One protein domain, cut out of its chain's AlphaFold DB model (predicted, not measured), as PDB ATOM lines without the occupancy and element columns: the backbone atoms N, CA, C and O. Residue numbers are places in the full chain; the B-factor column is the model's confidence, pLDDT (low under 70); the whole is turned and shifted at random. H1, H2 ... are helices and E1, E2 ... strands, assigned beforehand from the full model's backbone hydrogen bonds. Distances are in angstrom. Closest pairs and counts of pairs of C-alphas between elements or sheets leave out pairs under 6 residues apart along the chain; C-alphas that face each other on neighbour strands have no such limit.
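AT A GLANCE: This is residues 61 to 85, 188 to 205 and 223 to 263 of the 614 residues of an uncharacterized protein of Puccinia coronata f. sp. avenae (UniProt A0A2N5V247). A strongly twisted sheet of five strands is built along the long strand E3 and curls round one helix, H2. The E1 and E2 hairpin runs beside one part of E3, while E4 and E5 pair with different stretches of E3; the little helix H1 lies beyond the last residue of E3, at one end of the whole. The printed part has 84 residues, with two named helices and five named strands in the order E1, E2, E3, H1, E4, E5, H2, and the class is mixed, helices and strands. The sheet is branched, and its neighbour pairs are antiparallel. The whole is only just compact, close to loose, with a radius of gyration of the C-alphas of 14.2 A, and its outline is a rod spanning 49 by 22 by 22 A.

IN THESE COORDINATES: E3, residues 188 to 199, is 33.3 A long and begins at C-alpha 188 (-30.313, 39.574, 24.545). E1 is residues 62 to 67, 16.7 A, beginning at C-alpha 62 (-5.617, 50.466, 23.584), and E2 is residues 79 to 84, 16.1 A. E4 is residues 224 to 228, 13.0 A, and E5 is residues 233 to 237, 12.3 A. H1 is residues 202 to 205, 5.4 A. H2, residues 244 to 257, is 20.2 A long and ends at C-alpha 257 (-18.050, 52.256, 31.999).

HOW THE PARTS SIT: E3 has three neighbours in staggered pairing. E5 pairs with residues 188 to 192 of E3, with N 190 and O 235 2.8 A apart. E1 pairs with residues 193 to 198, with N 197 and O 63 2.8 A apart. E4 pairs with residues 195 to 199 on the other side of E3 from E1, with N 227 and O 196 2.8 A apart. E2 is an edge strand in a hairpin with E1; the C-alphas of Phe 66 and Met 80 face each other at 5.3 A, but no backbone N and O across this pair are within hydrogen-bond range. H2 is on the sheet, and E2 and E5 are both near it, with 6 and 5 pairs of C-alphas within 10 A. H1 is not on the sheet and is apart from H2. In H2 every O i to N i+4 pair is within hydrogen-bond range; H1 is too short for such a pair, and its 1 O i to N i+3 pair is not within range.

THE WHOLE: The C-alphas farthest apart, those of Asn 73 and Ile 205, are 50.6 A apart. Residues 86 to 187 are not printed, with 28.7 A between C-alphas 85 and 188, nor are residues 206 to 222, with 12.1 A between C-alphas 205 and 223. The link from E1 to E2 is long, 11 residues. The mean pLDDT of the printed part is 71.5; it is under 70 at residues 61 to 85, 202 to 205, 258 to 259 and 261 to 263.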
ATOM      1  N   GLY A  61      -2.363  53.847  24.139       37.72
ATOM      2  CA  GLY A  61      -2.851  53.067  23.002       37.72
ATOM      3  C   GLY A  61      -3.527  51.784  23.490       37.72
ATOM      4  O   GLY A  61      -2.885  50.976  24.160       37.72
ATOM      5  N   LEU A  62      -4.809  51.608  23.160       42.56
ATOM      6  CA  LEU A  62      -5.617  50.466  23.584       42.56
ATOM      7  C   LEU A  62      -5.889  49.535  22.397       42.56
ATOM      8  O   LEU A  62      -6.535  49.924  21.423       42.56
ATOM      9  N   PHE A  63      -5.441  48.286  22.498       47.12
ATOM     10  CA  PHE A  63      -5.791  47.233  21.543       47.12
ATOM     11  C   PHE A  63      -6.691  46.222  22.240       47.12
ATOM     12  O   PHE A  63      -6.339  45.719  23.307       47.12
ATOM     13  N   VAL A  64      -7.834  45.900  21.633       51.66
ATOM     14  CA  VAL A  64      -8.797  44.960  22.217       51.66
ATOM     15  C   VAL A  64      -9.057  43.803  21.260       51.66
ATOM     16  O   VAL A  64      -9.406  44.008  20.095       51.66
ATOM     17  N   VAL A  65      -8.874  42.582  21.765       52.44
ATOM     18  CA  VAL A  65      -9.168  41.329  21.060       52.44
ATOM     19  C   VAL A  65     -10.340  40.646  21.749       52.44
ATOM     20  O   VAL A  65     -10.374  40.523  22.974       52.44
ATOM     21  N   PHE A  66     -11.298  40.194  20.946       49.47
ATOM     22  CA  PHE A  66     -12.581  39.680  21.410       49.47
ATOM     23  C   PHE A  66     -12.778  38.219  21.026       49.47
ATOM     24  O   PHE A  66     -12.415  37.823  19.917       49.47
ATOM     25  N   SER A  67     -13.474  37.484  21.893       43.19
ATOM     26  CA  SER A  67     -14.089  36.197  21.570       43.19
ATOM     27  C   SER A  67     -15.509  36.169  22.135       43.19
ATOM     28  O   SER A  67     -15.695  36.051  23.343       43.19
ATOM     29  N   CYS A  68     -16.514  36.272  21.263       39.28
ATOM     30  CA  CYS A  68     -17.926  36.164  21.640       39.28
ATOM     31  C   CYS A  68     -18.483  34.809  21.167       39.28
ATOM     32  O   CYS A  68     -18.717  34.645  19.966       39.28
ATOM     33  N   PRO A  69     -18.684  33.824  22.064       43.59
ATOM     34  CA  PRO A  69     -19.354  32.578  21.722       43.59
ATOM     35  C   PRO A  69     -20.864  32.827  21.630       43.59
ATOM     36  O   PRO A  69     -21.599  32.725  22.614       43.59
ATOM     37  N   ILE A  70     -21.352  33.148  20.430       42.62
ATOM     38  CA  ILE A  70     -22.794  33.259  20.197       42.62
ATOM     39  C   ILE A  70     -23.397  31.855  20.332       42.62
ATOM     40  O   ILE A  70     -23.134  30.982  19.501       42.62
ATOM     41  N   ARG A  71     -24.245  31.640  21.351       36.09
ATOM     42  CA  ARG A  71     -25.072  30.428  21.484       36.09
ATOM     43  C   ARG A  71     -26.141  30.379  20.385       36.09
ATOM     44  O   ARG A  71     -27.313  30.668  20.609       36.09
ATOM     45  N   LYS A  72     -25.723  29.970  19.192       37.94
ATOM     46  CA  LYS A  72     -26.545  29.233  18.231       37.94
ATOM     47  C   LYS A  72     -25.955  27.826  18.102       37.94
ATOM     48  O   LYS A  72     -24.791  27.619  18.435       37.94
ATOM     49  N   ASN A  73     -26.760  26.865  17.665       30.39
ATOM     50  CA  ASN A  73     -26.273  25.540  17.283       30.39
ATOM     51  C   ASN A  73     -25.943  25.573  15.779       30.39
ATOM     52  O   ASN A  73     -26.850  25.902  15.012       30.39
ATOM     53  N   PRO A  74     -24.714  25.242  15.331       35.50
ATOM     54  CA  PRO A  74     -23.497  24.971  16.110       35.50
ATOM     55  C   PRO A  74     -22.803  26.263  16.611       35.50
ATOM     56  O   PRO A  74     -23.054  27.340  16.069       35.50
ATOM     57  N   PRO A  75     -21.914  26.186  17.624       34.72
ATOM     58  CA  PRO A  75     -21.246  27.361  18.182       34.72
ATOM     59  C   PRO A  75     -20.215  27.959  17.214       34.72
ATOM     60  O   PRO A  75     -19.240  27.306  16.840       34.72
ATOM     61  N   TYR A  76     -20.389  29.235  16.868       34.66
ATOM     62  CA  TYR A  76     -19.444  29.991  16.044       34.66
ATOM     63  C   TYR A  76     -18.463  30.778  16.919       34.66
ATOM     64  O   TYR A  76     -18.860  31.428  17.886       34.66
ATOM     65  N   THR A  77     -17.179  30.739  16.558       34.19
ATOM     66  CA  THR A  77     -16.125  31.556  17.177       34.19
ATOM     67  C   THR A  77     -15.651  32.592  16.168       34.19
ATOM     68  O   THR A  77     -15.213  32.228  15.080       34.19
ATOM     69  N   PHE A  78     -15.704  33.870  16.540       35.34
ATOM     70  CA  PHE A  78     -15.165  34.974  15.748       35.34
ATOM     71  C   PHE A  78     -14.043  35.659  16.525       35.34
ATOM     72  O   PHE A  78     -14.214  35.959  17.707       35.34
ATOM     73  N   ALA A  79     -12.922  35.922  15.853       31.62
ATOM     74  CA  ALA A  79     -11.859  36.782  16.361       31.62
ATOM     75  C   ALA A  79     -12.042  38.189  15.781       31.62
ATOM     76  O   ALA A  79     -12.158  38.345  14.566       31.62
ATOM     77  N   MET A  80     -12.064  39.208  16.639       45.41
ATOM     78  CA  MET A  80     -12.097  40.611  16.210       45.41
ATOM     79  C   MET A  80     -10.781  41.308  16.537       45.41
ATOM     80  O   MET A  80     -10.193  41.069  17.594       45.41
ATOM     81  N   PHE A  81     -10.398  42.249  15.678       37.62
ATOM     82  CA  PHE A  81      -9.309  43.187  15.908       37.62
ATOM     83  C   PHE A  81      -9.852  44.606  15.743       37.62
ATOM     84  O   PHE A  81     -10.446  44.930  14.716       37.62
ATOM     85  N   SER A  82      -9.655  45.457  16.749       40.28
ATOM     86  CA  SER A  82      -9.966  46.882  16.653       40.28
ATOM     87  C   SER A  82      -8.831  47.696  17.262       40.28
ATOM     88  O   SER A  82      -8.439  47.470  18.408       40.28
ATOM     89  N   GLN A  83      -8.302  48.631  16.473       35.19
ATOM     90  CA  GLN A  83      -7.460  49.713  16.967       35.19
ATOM     91  C   GLN A  83      -8.370  50.919  17.182       35.19
ATOM     92  O   GLN A  83      -8.835  51.515  16.212       35.19
ATOM     93  N   SER A  84      -8.639  51.273  18.437       34.78
ATOM     94  CA  SER A  84      -9.321  52.526  18.747       34.78
ATOM     95  C   SER A  84      -8.270  53.566  19.118       34.78
ATOM     96  O   SER A  84      -7.710  53.543  20.214       34.78
ATOM     97  N   LYS A  85      -7.983  54.481  18.188       34.44
ATOM     98  CA  LYS A  85      -7.395  55.770  18.553       34.44
ATOM     99  C   LYS A  85      -8.550  56.647  19.026       34.44
ATOM    100  O   LYS A  85      -9.370  57.051  18.205       34.44
ATOM    101  N   ARG A 188     -31.172  40.760  24.599       89.56
ATOM    102  CA  ARG A 188     -30.313  39.574  24.545       89.56
ATOM    103  C   ARG A 188     -29.168  39.710  25.533       89.56
ATOM    104  O   ARG A 188     -28.602  40.789  25.691       89.56
ATOM    105  N   ILE A 189     -28.815  38.603  26.177       92.31
ATOM    106  CA  ILE A 189     -27.660  38.521  27.070       92.31
ATOM    107  C   ILE A 189     -26.439  38.112  26.239       92.31
ATOM    108  O   ILE A 189     -26.425  37.039  25.635       92.31
ATOM    109  N   LEU A 190     -25.427  38.975  26.196       93.50
ATOM    110  CA  LEU A 190     -24.120  38.713  25.603       93.50
ATOM    111  C   LEU A 190     -23.097  38.440  26.701       93.50
ATOM    112  O   LEU A 190     -23.020  39.186  27.671       93.50
ATOM    113  N   HIS A 191     -22.276  37.412  26.512       93.06
ATOM    114  CA  HIS A 191     -21.100  37.155  27.338       93.06
ATOM    115  C   HIS A 191     -19.868  37.575  26.538       93.06
ATOM    116  O   HIS A 191     -19.522  36.946  25.535       93.06
ATOM    117  N   LEU A 192     -19.250  38.685  26.937       92.50
ATOM    118  CA  LEU A 192     -18.100  39.267  26.257       92.50
ATOM    119  C   LEU A 192     -16.820  38.908  27.007       92.50
ATOM    120  O   LEU A 192     -16.509  39.495  28.044       92.50
ATOM    121  N   ARG A 193     -16.045  37.978  26.442       90.56
ATOM    122  CA  ARG A 193     -14.685  37.692  26.896       90.56
ATOM    123  C   ARG A 193     -13.685  38.452  26.038       90.56
ATOM    124  O   ARG A 193     -13.728  38.368  24.806       90.56
ATOM    125  N   TYR A 194     -12.788  39.193  26.680       87.56
ATOM    126  CA  TYR A 194     -11.902  40.116  25.981       87.56
ATOM    127  C   TYR A 194     -10.501  40.176  26.592       87.56
ATOM    128  O   TYR A 194     -10.257  39.830  27.749       87.56
ATOM    129  N   VAL A 195      -9.560  40.603  25.758       89.44
ATOM    130  CA  VAL A 195      -8.160  40.812  26.108       89.44
ATOM    131  C   VAL A 195      -7.793  42.224  25.708       89.44
ATOM    132  O   VAL A 195      -8.035  42.623  24.569       89.44
ATOM    133  N   VAL A 196      -7.182  42.956  26.628       89.69
ATOM    134  CA  VAL A 196      -6.664  44.299  26.390       89.69
ATOM    135  C   VAL A 196      -5.148  44.238  26.350       89.69
ATOM    136  O   VAL A 196      -4.526  43.641  27.223       89.69
ATOM    137  N   PHE A 197      -4.548  44.876  25.353       89.44
ATOM    138  CA  PHE A 197      -3.126  45.181  25.363       89.44
ATOM    139  C   PHE A 197      -2.974  46.676  25.628       89.44
ATOM    140  O   PHE A 197      -3.498  47.504  24.878       89.44
ATOM    141  N   VAL A 198      -2.288  46.994  26.722       88.94
ATOM    142  CA  VAL A 198      -1.944  48.353  27.140       88.94
ATOM    143  C   VAL A 198      -0.485  48.593  26.773       88.94
ATOM    144  O   VAL A 198       0.361  47.740  27.050       88.94
ATOM    145  N   ARG A 199      -0.173  49.735  26.154       87.56
ATOM    146  CA  ARG A 199       1.227  50.122  25.945       87.56
ATOM    147  C   ARG A 199       1.833  50.557  27.274       87.56
ATOM    148  O   ARG A 199       1.313  51.471  27.910       87.56
ATOM    149  N   SER A 200       2.926  49.926  27.686       81.56
ATOM    150  CA  SER A 200       3.715  50.398  28.818       81.56
ATOM    151  C   SER A 200       4.531  51.610  28.378       81.56
ATOM    152  O   SER A 200       5.278  51.533  27.406       81.56
ATOM    153  N   VAL A 201       4.389  52.731  29.090       77.69
ATOM    154  CA  VAL A 201       5.162  53.971  28.860       77.69
ATOM    155  C   VAL A 201       6.504  53.987  29.606       77.69
ATOM    156  O   VAL A 201       7.334  54.865  29.378       77.69
ATOM    157  N   ALA A 202       6.763  52.982  30.451       69.62
ATOM    158  CA  ALA A 202       8.035  52.819  31.155       69.62
ATOM    159  C   ALA A 202       9.293  52.841  30.247       69.62
ATOM    160  O   ALA A 202      10.296  53.413  30.677       69.62
ATOM    161  N   PRO A 203       9.289  52.294  29.007       61.88
ATOM    162  CA  PRO A 203      10.451  52.345  28.120       61.88
ATOM    163  C   PRO A 203      10.815  53.754  27.639       61.88
ATOM    164  O   PRO A 203      11.985  54.002  27.360       61.88
ATOM    165  N   GLU A 204       9.832  54.651  27.504       61.88
ATOM    166  CA  GLU A 204      10.044  56.021  27.016       61.88
ATOM    167  C   GLU A 204      10.591  56.914  28.135       61.88
ATOM    168  O   GLU A 204      11.577  57.614  27.924       61.88
ATOM    169  N   ILE A 205      10.057  56.797  29.356       62.38
ATOM    170  CA  ILE A 205      10.529  57.572  30.520       62.38
ATOM    171  C   ILE A 205      11.978  57.206  30.896       62.38
ATOM    172  O   ILE A 205      12.757  58.072  31.288       62.38
ATOM    173  N   GLU A 223       7.175  46.495  25.473       86.69
ATOM    174  CA  GLU A 223       6.324  47.637  25.097       86.69
ATOM    175  C   GLU A 223       4.825  47.417  25.408       86.69
ATOM    176  O   GLU A 223       4.102  48.376  25.656       86.69
ATOM    177  N   TRP A 224       4.343  46.166  25.418       89.88
ATOM    178  CA  TRP A 224       2.913  45.843  25.523       89.88
ATOM    179  C   TRP A 224       2.602  44.869  26.657       89.88
ATOM    180  O   TRP A 224       3.075  43.729  26.655       89.88
ATOM    181  N   ASP A 225       1.716  45.276  27.565       89.19
ATOM    182  CA  ASP A 225       1.182  44.423  28.620       89.19
ATOM    183  C   ASP A 225      -0.210  43.898  28.283       89.19
ATOM    184  O   ASP A 225      -1.136  44.638  27.956       89.19
ATOM    185  N   LYS A 226      -0.340  42.571  28.356       90.12
ATOM    186  CA  LYS A 226      -1.552  41.823  28.027       90.12
ATOM    187  C   LYS A 226      -2.371  41.595  29.293       90.12
ATOM    188  O   LYS A 226      -2.033  40.732  30.102       90.12
ATOM    189  N   MET A 227      -3.461  42.335  29.427       85.19
ATOM    190  CA  MET A 227      -4.444  42.197  30.494       85.19
ATOM    191  C   MET A 227      -5.617  41.338  30.013       85.19
ATOM    192  O   MET A 227      -6.143  41.520  28.914       85.19
ATOM    193  N   TRP A 228      -6.044  40.398  30.850       87.44
ATOM    194  CA  TRP A 228      -7.222  39.570  30.602       87.44
ATOM    195  C   TRP A 228      -8.396  40.104  31.425       87.44
ATOM    196  O   TRP A 228      -8.194  40.571  32.549       87.44
ATOM    197  N   SER A 229      -9.618  40.014  30.896       86.38
ATOM    198  CA  SER A 229     -10.812  40.166  31.727       86.38
ATOM    199  C   SER A 229     -10.846  39.044  32.774       86.38
ATOM    200  O   SER A 229     -10.633  37.876  32.434       86.38
ATOM    201  N   LYS A 230     -11.073  39.390  34.050       81.62
ATOM    202  CA  LYS A 230     -11.208  38.397  35.137       81.62
ATOM    203  C   LYS A 230     -12.423  37.495  34.921       81.62
ATOM    204  O   LYS A 230     -12.358  36.290  35.135       81.62
ATOM    205  N   GLU A 231     -13.511  38.114  34.484       87.81
ATOM    206  CA  GLU A 231     -14.835  37.526  34.326       87.81
ATOM    207  C   GLU A 231     -15.364  37.841  32.920       87.81
ATOM    208  O   GLU A 231     -14.907  38.785  32.264       87.81
ATOM    209  N   ASP A 232     -16.314  37.039  32.438       87.38
ATOM    210  CA  ASP A 232     -17.029  37.339  31.198       87.38
ATOM    211  C   ASP A 232     -17.987  38.508  31.458       87.38
ATOM    212  O   ASP A 232     -18.894  38.398  32.285       87.38
ATOM    213  N   LEU A 233     -17.830  39.618  30.733       90.94
ATOM    214  CA  LEU A 233     -18.733  40.754  30.884       90.94
ATOM    215  C   LEU A 233     -20.122  40.380  30.350       90.94
ATOM    216  O   LEU A 233     -20.311  40.201  29.143       90.94
ATOM    217  N   VAL A 234     -21.095  40.288  31.256       91.94
ATOM    218  CA  VAL A 234     -22.487  39.959  30.940       91.94
ATOM    219  C   VAL A 234     -23.243  41.228  30.554       91.94
ATOM    220  O   VAL A 234     -23.753  41.958  31.402       91.94
ATOM    221  N   TRP A 235     -23.344  41.493  29.255       93.88
ATOM    222  CA  TRP A 235     -24.014  42.674  28.723       93.88
ATOM    223  C   TRP A 235     -25.404  42.338  28.179       93.88
ATOM    224  O   TRP A 235     -25.548  41.590  27.213       93.88
ATOM    225  N   LYS A 236     -26.449  42.906  28.789       93.75
ATOM    226  CA  LYS A 236     -27.835  42.776  28.319       93.75
ATOM    227  C   LYS A 236     -28.169  43.939  27.383       93.75
ATOM    228  O   LYS A 236     -28.131  45.086  27.816       93.75
ATOM    229  N   THR A 237     -28.486  43.665  26.118       93.00
ATOM    230  CA  THR A 237     -28.802  44.711  25.129       93.00
ATOM    231  C   THR A 237     -29.729  44.220  24.011       93.00
ATOM    232  O   THR A 237     -29.750  43.036  23.670       93.00
ATOM    233  N   VAL A 238     -30.512  45.128  23.425       91.50
ATOM    234  CA  VAL A 238     -31.379  44.842  22.271       91.50
ATOM    235  C   VAL A 238     -30.552  44.981  20.992       91.50
ATOM    236  O   VAL A 238     -30.382  46.070  20.454       91.50
ATOM    237  N   ILE A 239     -30.010  43.860  20.508       86.81
ATOM    238  CA  ILE A 239     -29.220  43.802  19.267       86.81
ATOM    239  C   ILE A 239     -30.169  43.684  18.069       86.81
ATOM    240  O   ILE A 239     -30.285  42.617  17.460       86.81
ATOM    241  N   MET A 240     -30.890  44.758  17.756       83.50
ATOM    242  CA  MET A 240     -31.723  44.829  16.554       83.50
ATOM    243  C   MET A 240     -31.312  46.021  15.704       83.50
ATOM    244  O   MET A 240     -31.151  47.128  16.205       83.50
ATOM    245  N   ASN A 241     -31.100  45.747  14.417       85.81
ATOM    246  CA  ASN A 241     -30.730  46.706  13.372       85.81
ATOM    247  C   ASN A 241     -29.405  47.458  13.598       85.81
ATOM    248  O   ASN A 241     -29.152  48.466  12.947       85.81
ATOM    249  N   TRP A 242     -28.538  46.967  14.488       92.44
ATOM    250  CA  TRP A 242     -27.223  47.566  14.706       92.44
ATOM    251  C   TRP A 242     -26.269  47.267  13.552       92.44
ATOM    252  O   TRP A 242     -26.042  46.104  13.210       92.44
ATOM    253  N   THR A 243     -25.632  48.310  13.020       94.75
ATOM    254  CA  THR A 243     -24.462  48.147  12.151       94.75
ATOM    255  C   THR A 243     -23.272  47.608  12.948       94.75
ATOM    256  O   THR A 243     -23.213  47.693  14.182       94.75
ATOM    257  N   TRP A 244     -22.273  47.068  12.247       90.38
ATOM    258  CA  TRP A 244     -21.053  46.577  12.891       90.38
ATOM    259  C   TRP A 244     -20.310  47.675  13.666       90.38
ATOM    260  O   TRP A 244     -19.765  47.425  14.743       90.38
ATOM    261  N   ASP A 245     -20.328  48.909  13.160       91.75
ATOM    262  CA  ASP A 245     -19.711  50.061  13.815       91.75
ATOM    263  C   ASP A 245     -20.480  50.515  15.056       91.75
ATOM    264  O   ASP A 245     -19.856  50.811  16.077       91.75
ATOM    265  N   GLN A 246     -21.815  50.471  15.032       93.50
ATOM    266  CA  GLN A 246     -22.640  50.698  16.223       93.50
ATOM    267  C   GLN A 246     -22.364  49.640  17.300       93.50
ATOM    268  O   GLN A 246     -22.138  49.996  18.457       93.50
ATOM    269  N   PHE A 247     -22.284  48.356  16.925       92.75
ATOM    270  CA  PHE A 247     -21.924  47.281  17.853       92.75
ATOM    271  C   PHE A 247     -20.538  47.502  18.479       92.75
ATOM    272  O   PHE A 247     -20.429  47.527  19.705       92.75
ATOM    273  N   LYS A 248     -19.494  47.743  17.670       90.56
ATOM    274  CA  LYS A 248     -18.135  48.044  18.168       90.56
ATOM    275  C   LYS A 248     -18.128  49.244  19.119       90.56
ATOM    276  O   LYS A 248     -17.552  49.158  20.201       90.56
ATOM    277  N   SER A 249     -18.783  50.340  18.736       90.25
ATOM    278  CA  SER A 249     -18.815  51.585  19.515       90.25
ATOM    279  C   SER A 249     -19.501  51.389  20.866       90.25
ATOM    280  O   SER A 249     -18.993  51.826  21.897       90.25
ATOM    281  N   MET A 250     -20.623  50.664  20.882       93.44
ATOM    282  CA  MET A 250     -21.342  50.331  22.109       93.44
ATOM    283  C   MET A 250     -20.531  49.396  23.013       93.44
ATOM    284  O   MET A 250     -20.463  49.641  24.213       93.44
ATOM    285  N   VAL A 251     -19.861  48.381  22.459       91.38
ATOM    286  CA  VAL A 251     -18.991  47.472  23.224       91.38
ATOM    287  C   VAL A 251     -17.809  48.217  23.861       91.38
ATOM    288  O   VAL A 251     -17.550  48.041  25.051       91.38
ATOM    289  N   ILE A 252     -17.139  49.100  23.111       90.06
ATOM    290  CA  ILE A 252     -16.074  49.968  23.642       90.06
ATOM    291  C   ILE A 252     -16.622  50.860  24.767       90.06
ATOM    292  O   ILE A 252     -15.976  51.004  25.805       90.06
ATOM    293  N   ARG A 253     -17.835  51.410  24.607       91.12
ATOM    294  CA  ARG A 253     -18.485  52.227  25.641       91.12
ATOM    295  C   ARG A 253     -18.774  51.431  26.916       91.12
ATOM    296  O   ARG A 253     -18.523  51.955  27.996       91.12
ATOM    297  N   VAL A 254     -19.233  50.181  26.812       90.62
ATOM    298  CA  VAL A 254     -19.491  49.337  27.997       90.62
ATOM    299  C   VAL A 254     -18.183  49.013  28.730       90.62
ATOM    300  O   VAL A 254     -18.127  49.132  29.949       90.62
ATOM    301  N   PHE A 255     -17.096  48.711  28.009       86.94
ATOM    302  CA  PHE A 255     -15.768  48.542  28.624       86.94
ATOM    303  C   PHE A 255     -15.226  49.825  29.270       86.94
ATOM    304  O   PHE A 255     -14.500  49.755  30.260       86.94
ATOM    305  N   GLY A 256     -15.579  50.999  28.740       84.31
ATOM    306  CA  GLY A 256     -15.239  52.286  29.348       84.31
ATOM    307  C   GLY A 256     -15.977  52.565  30.662       84.31
ATOM    308  O   GLY A 256     -15.442  53.278  31.507       84.31
ATOM    309  N   GLN A 257     -17.174  51.997  30.848       79.69
ATOM    310  CA  GLN A 257     -18.050  52.256  31.999       79.69
ATOM    311  C   GLN A 257     -17.700  51.448  33.261       79.69
ATOM    312  O   GLN A 257     -18.132  51.833  34.344       79.69
ATOM    313  N   GLY A 258     -16.906  50.377  33.152       63.31
ATOM    314  CA  GLY A 258     -16.484  49.553  34.291       63.31
ATOM    315  C   GLY A 258     -15.028  49.107  34.173       63.31
ATOM    316  O   GLY A 258     -14.729  48.098  33.538       63.31
ATOM    317  N   ARG A 259     -14.098  49.829  34.816       67.81
ATOM    318  CA  ARG A 259     -12.680  49.412  34.887       67.81
ATOM    319  C   ARG A 259     -12.425  48.315  35.933       67.81
ATOM    320  O   ARG A 259     -11.343  47.735  35.955       67.81
ATOM    321  N   ASP A 260     -13.422  47.976  36.743       70.81
ATOM    322  CA  ASP A 260     -13.295  47.012  37.845       70.81
ATOM    323  C   ASP A 260     -13.198  45.548  37.363       70.81
ATOM    324  O   ASP A 260     -12.740  44.671  38.095       70.81
ATOM    325  N   HIS A 261     -13.548  45.281  36.098       65.38
ATOM    326  CA  HIS A 261     -13.430  43.963  35.457       65.38
ATOM    327  C   HIS A 261     -11.976  43.545  35.145       65.38
ATOM    328  O   HIS A 261     -11.720  42.401  34.748       65.38
ATOM    329  N   PHE A 262     -11.012  44.455  35.313       67.06
ATOM    330  CA  PHE A 262      -9.587  44.176  35.143       67.06
ATOM    331  C   PHE A 262      -8.941  43.649  36.430       67.06
ATOM    332  O   PHE A 262      -9.345  43.943  37.556       67.06
ATOM    333  N   SER A 263      -7.871  42.868  36.282       53.94
ATOM    334  CA  SER A 263      -7.026  42.513  37.418       53.94
ATOM    335  C   SER A 263      -6.245  43.728  37.918       53.94
ATOM    336  O   SER A 263      -5.392  44.262  37.211       53.94
TER     337      SER A 263